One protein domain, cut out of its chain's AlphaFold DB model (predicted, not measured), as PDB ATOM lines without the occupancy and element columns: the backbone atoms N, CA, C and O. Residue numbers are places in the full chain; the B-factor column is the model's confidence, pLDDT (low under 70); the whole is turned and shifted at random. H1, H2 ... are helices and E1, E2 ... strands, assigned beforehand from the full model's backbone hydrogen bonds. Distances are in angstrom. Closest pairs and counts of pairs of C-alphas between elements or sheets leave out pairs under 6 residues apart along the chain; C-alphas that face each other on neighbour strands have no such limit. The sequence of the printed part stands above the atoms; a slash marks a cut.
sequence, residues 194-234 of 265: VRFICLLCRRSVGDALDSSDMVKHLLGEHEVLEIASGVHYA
ATOM      1  N   VAL A 194     282.272 281.769 274.674       68.88
ATOM      2  CA  VAL A 194     282.684 280.395 275.003       68.88
ATOM      3  C   VAL A 194     282.389 280.268 276.498       68.88
ATOM      4  O   VAL A 194     282.711 281.181 277.240       68.88
ATOM      5  N   ARG A 195     281.685 279.246 276.960       80.50
ATOM      6  CA  ARG A 195     281.351 279.070 278.379       80.50
ATOM      7  C   ARG A 195     282.191 277.944 278.940       80.50
ATOM      8  O   ARG A 195     282.694 277.096 278.204       80.50
ATOM      9  N   PHE A 196     282.315 277.894 280.256       85.81
ATOM     10  CA  PHE A 196     282.791 276.681 280.904       85.81
ATOM     11  C   PHE A 196     281.620 275.720 281.122       85.81
ATOM     12  O   PHE A 196     280.507 276.151 281.405       85.81
ATOM     13  N   ILE A 197     281.867 274.416 281.032       88.19
ATOM     14  CA  ILE A 197     280.966 273.372 281.519       88.19
ATOM     15  C   ILE A 197     281.494 272.849 282.852       88.19
ATOM     16  O   ILE A 197     282.660 272.472 282.962       88.19
ATOM     17  N   CYS A 198     280.644 272.820 283.874       89.62
ATOM     18  CA  CYS A 198     280.963 272.156 285.133       89.62
ATOM     19  C   CYS A 198     280.916 270.642 284.902       89.62
ATOM     20  O   CYS A 198     279.888 270.109 284.502       89.62
ATOM     21  N   LEU A 199     282.004 269.914 285.142       87.69
ATOM     22  CA  LEU A 199     282.054 268.465 284.905       87.69
ATOM     23  C   LEU A 199     281.291 267.660 285.969       87.69
ATOM     24  O   LEU A 199     280.966 266.499 285.722       87.69
ATOM     25  N   LEU A 200     280.952 268.285 287.103       85.31
ATOM     26  CA  LEU A 200     280.200 267.668 288.199       85.31
ATOM     27  C   LEU A 200     278.686 267.679 287.948       85.31
ATOM     28  O   LEU A 200     278.042 266.639 288.058       85.31
ATOM     29  N   CYS A 201     278.113 268.830 287.572       80.94
ATOM     30  CA  CYS A 201     276.670 268.961 287.304       80.94
ATOM     31  C   CYS A 201     276.307 269.124 285.826       80.94
ATOM     32  O   CYS A 201     275.132 269.262 285.496       80.94
ATOM     33  N   ARG A 202     277.304 269.157 284.939       81.75
ATOM     34  CA  ARG A 202     277.176 269.410 283.498       81.75
ATOM     35  C   ARG A 202     276.629 270.784 283.121       81.75
ATOM     36  O   ARG A 202     276.568 271.060 281.939       81.75
ATOM     37  N   ARG A 203     276.301 271.689 284.047       80.00
ATOM     38  CA  ARG A 203     275.785 273.024 283.700       80.00
ATOM     39  C   ARG A 203     276.850 273.881 283.002       80.00
ATOM     40  O   ARG A 203     277.998 273.906 283.446       80.00
ATOM     41  N   SER A 204     276.464 274.617 281.957       83.25
ATOM     42  CA  SER A 204     277.310 275.681 281.397       83.25
ATOM     43  C   SER A 204     277.254 276.915 282.302       83.25
ATOM     44  O   SER A 204     276.165 277.390 282.627       83.25
ATOM     45  N   VAL A 205     278.405 277.443 282.709       83.56
ATOM     46  CA  VAL A 205     278.521 278.537 283.681       83.56
ATOM     47  C   VAL A 205     279.488 279.599 283.169       83.56
ATOM     48  O   VAL A 205     280.606 279.277 282.765       83.56
ATOM     49  N   GLY A 206     279.051 280.856 283.247       80.88
ATOM     50  CA  GLY A 206     279.886 282.029 282.995       80.88
ATOM     51  C   GLY A 206     280.377 282.176 281.558       80.88
ATOM     52  O   GLY A 206     279.895 281.510 280.640       80.88
ATOM     53  N   ASP A 207     281.352 283.065 281.404       76.38
ATOM     54  CA  ASP A 207     282.179 283.261 280.214       76.38
ATOM     55  C   ASP A 207     283.525 282.539 280.419       76.38
ATOM     56  O   ASP A 207     284.124 282.575 281.486       76.38
ATOM     57  N   ALA A 208     284.030 281.870 279.399       73.12
ATOM     58  CA  ALA A 208     285.315 281.189 279.362       73.12
ATOM     59  C   ALA A 208     286.502 282.152 279.447       73.12
ATOM     60  O   ALA A 208     287.610 281.737 279.788       73.12
ATOM     61  N   LEU A 209     286.281 283.424 279.119       73.44
ATOM     62  CA  LEU A 209     287.255 284.494 279.296       73.44
ATOM     63  C   LEU A 209     287.363 284.927 280.764       73.44
ATOM     64  O   LEU A 209     288.387 285.490 281.146       73.44
ATOM     65  N   ASP A 210     286.349 284.632 281.585       81.38
ATOM     66  CA  ASP A 210     286.346 284.906 283.020       81.38
ATOM     67  C   ASP A 210     285.830 283.715 283.846       81.38
ATOM     68  O   ASP A 210     284.637 283.506 284.067       81.38
ATOM     69  N   SER A 211     286.773 282.964 284.414       87.81
ATOM     70  CA  SER A 211     286.470 281.826 285.291       87.81
ATOM     71  C   SER A 211     285.775 282.190 286.613       87.81
ATOM     72  O   SER A 211     285.382 281.273 287.335       87.81
ATOM     73  N   SER A 212     285.606 283.475 286.953       92.19
ATOM     74  CA  SER A 212     285.056 283.904 288.244       92.19
ATOM     75  C   SER A 212     283.676 283.302 288.536       92.19
ATOM     76  O   SER A 212     283.421 282.856 289.657       92.19
ATOM     77  N   ASP A 213     282.808 283.198 287.530       89.19
ATOM     78  CA  ASP A 213     281.481 282.599 287.677       89.19
ATOM     79  C   ASP A 213     281.538 281.077 287.841       89.19
ATOM     80  O   ASP A 213     280.812 280.521 288.666       89.19
ATOM     81  N   MET A 214     282.442 280.400 287.124       93.56
ATOM     82  CA  MET A 214     282.668 278.964 287.308       93.56
ATOM     83  C   MET A 214     283.233 278.668 288.704       93.56
ATOM     84  O   MET A 214     282.796 277.723 289.356       93.56
ATOM     85  N   VAL A 215     284.146 279.504 289.208       95.19
ATOM     86  CA  VAL A 215     284.694 279.380 290.567       95.19
ATOM     87  C   VAL A 215     283.604 279.555 291.620       95.19
ATOM     88  O   VAL A 215     283.471 278.711 292.506       95.19
ATOM     89  N   LYS A 216     282.777 280.603 291.507       94.56
ATOM     90  CA  LYS A 216     281.634 280.814 292.410       94.56
ATOM     91  C   LYS A 216     280.670 279.632 292.384       94.56
ATOM     92  O   LYS A 216     280.212 279.210 293.441       94.56
ATOM     93  N   HIS A 217     280.381 279.091 291.203       93.31
ATOM     94  CA  HIS A 217     279.520 277.923 291.054       93.31
ATOM     95  C   HIS A 217     280.117 276.673 291.718       93.31
ATOM     96  O   HIS A 217     279.436 276.027 292.507       93.31
ATOM     97  N   LEU A 218     281.388 276.350 291.458       95.81
ATOM     98  CA  LEU A 218     282.054 275.179 292.043       95.81
ATOM     99  C   LEU A 218     282.176 275.276 293.570       95.81
ATOM    100  O   LEU A 218     281.979 274.279 294.261       95.81
ATOM    101  N   LEU A 219     282.441 276.468 294.104       94.81
ATOM    102  CA  LEU A 219     282.472 276.693 295.550       94.81
ATOM    103  C   LEU A 219     281.071 276.630 296.171       94.81
ATOM    104  O   LEU A 219     280.895 276.015 297.217       94.81
ATOM    105  N   GLY A 220     280.080 277.266 295.542       92.69
ATOM    106  CA  GLY A 220     278.742 277.432 296.112       92.69
ATOM    107  C   GLY A 220     277.820 276.223 295.954       92.69
ATOM    108  O   GLY A 220     277.028 275.949 296.849       92.69
ATOM    109  N   GLU A 221     277.900 275.505 294.832       90.25
ATOM    110  CA  GLU A 221     277.023 274.360 294.533       90.25
ATOM    111  C   GLU A 221     277.707 273.001 294.744       90.25
ATOM    112  O   GLU A 221     277.016 271.992 294.883       90.25
ATOM    113  N   HIS A 222     279.044 272.954 294.762       92.44
ATOM    114  CA  HIS A 222     279.807 271.702 294.838       92.44
ATOM    115  C   HIS A 222     280.849 271.651 295.961       92.44
ATOM    116  O   HIS A 222     281.496 270.619 296.113       92.44
ATOM    117  N   GLU A 223     281.011 272.730 296.735       96.12
ATOM    118  CA  GLU A 223     281.962 272.818 297.855       96.12
ATOM    119  C   GLU A 223     283.417 272.462 297.461       96.12
ATOM    120  O   GLU A 223     284.219 272.018 298.284       96.12
ATOM    121  N   VAL A 224     283.791 272.666 296.190       96.44
ATOM    122  CA  VAL A 224     285.133 272.354 295.673       96.44
ATOM    123  C   VAL A 224     286.094 273.494 295.998       96.44
ATOM    124  O   VAL A 224     286.061 274.539 295.352       96.44
ATOM    125  N   LEU A 225     286.983 273.282 296.971       95.50
ATOM    126  CA  LEU A 225     287.997 274.269 297.371       95.50
ATOM    127  C   LEU A 225     289.185 274.331 296.400       95.50
ATOM    128  O   LEU A 225     289.695 275.412 296.110       95.50
ATOM    129  N   GLU A 226     289.616 273.177 295.883       97.12
ATOM    130  CA  GLU A 226     290.742 273.059 294.951       97.12
ATOM    131  C   GLU A 226     290.231 272.818 293.531       97.12
ATOM    132  O   GLU A 226     289.998 271.693 293.090       97.12
ATOM    133  N   ILE A 227     290.019 273.913 292.810       96.50
ATOM    134  CA  ILE A 227     289.447 273.890 291.467       96.50
ATOM    135  C   ILE A 227     290.537 273.572 290.438       96.50
ATOM    136  O   ILE A 227     291.623 274.143 290.458       96.50
ATOM    137  N   ALA A 228     290.222 272.678 289.500       95.69
ATOM    138  CA  ALA A 228     291.161 272.184 288.497       95.69
ATOM    139  C   ALA A 228     290.448 271.967 287.158       95.69
ATOM    140  O   ALA A 228     289.405 271.305 287.098       95.69
ATOM    141  N   SER A 229     291.012 272.527 286.087       93.44
ATOM    142  CA  SER A 229     290.514 272.337 284.721       93.44
ATOM    143  C   SER A 229     290.722 270.891 284.262       93.44
ATOM    144  O   SER A 229     291.690 270.241 284.646       93.44
ATOM    145  N   GLY A 230     289.781 270.361 283.483       89.38
ATOM    146  CA  GLY A 230     289.732 268.960 283.058       89.38
ATOM    147  C   GLY A 230     289.233 267.985 284.131       89.38
ATOM    148  O   GLY A 230     288.858 266.867 283.794       89.38
ATOM    149  N   VAL A 231     289.178 268.407 285.400       93.88
ATOM    150  CA  VAL A 231     288.655 267.604 286.520       93.88
ATOM    151  C   VAL A 231     287.287 268.120 286.954       93.88
ATOM    152  O   VAL A 231     286.307 267.380 286.950       93.88
ATOM    153  N   HIS A 232     287.210 269.409 287.283       95.19
ATOM    154  CA  HIS A 232     286.005 270.042 287.822       95.19
ATOM    155  C   HIS A 232     285.226 270.816 286.761       95.19
ATOM    156  O   HIS A 232     284.004 270.912 286.829       95.19
ATOM    157  N   TYR A 233     285.924 271.349 285.761       93.50
ATOM    158  CA  TYR A 233     285.324 272.096 284.663       93.50
ATOM    159  C   TYR A 233     286.163 271.968 283.388       93.50
ATOM    160  O   TYR A 233     287.359 271.692 283.449       93.50
ATOM    161  N   ALA A 234     285.547 272.189 282.233       89.81
ATOM    162  CA  ALA A 234     286.216 272.280 280.934       89.81
ATOM    163  C   ALA A 234     285.579 273.403 280.107       89.81
ATOM    164  O   ALA A 234     284.558 273.954 280.517       89.81
TER     165      ALA A 234
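Overview. This is residues 194 to 234 of the 265 residues of an uncharacterized protein of Serpula lacrymans var. lacrymans (strain S7.3) (UniProt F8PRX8). With little regular structure, the domain is one helix, H1, over a short strand, E1, and two long loops whose residues 204 to 205 and 233 to 234 pair briefly with E1 on either side of it. The printed part has 41 residues with one named strand, then one named helix; the class is mixed, with 14 residues in named elements. It is compact, with a radius of gyration of the C-alphas of 8.7 A, and only just elongated, spanning 24 by 16 by 15 A.

Arrangement. In H1, residues 212 to 222, every O i to N i+4 pair is within hydrogen-bond range. Its closest C-alphas to E1, residues 196 to 198, are those of Met 214 and Phe 196, 6.8 A apart. E1 pairs with no named strand, but residues 196 to 197 pair antiparallel with residues 204 to 205, and residues 197 to 198 with residues 233 to 234.

Along the chain. H1 measures 14.8 A from C-alpha 212 at (285.056, 283.904, 288.244) to C-alpha 222 at (279.807, 271.702, 294.838). E1 measures 6.5 A and begins at C-alpha 196, (282.791, 276.681, 280.904).

Size, cuts and confidence. The C-alphas farthest apart, those of Val 194 and Glu 223, are 24.1 A apart. The printed part has no cut, and the link from E1 to H1 is long, at 13 residues. Mean pLDDT of the printed part is 88.4; residue 194 is under 70.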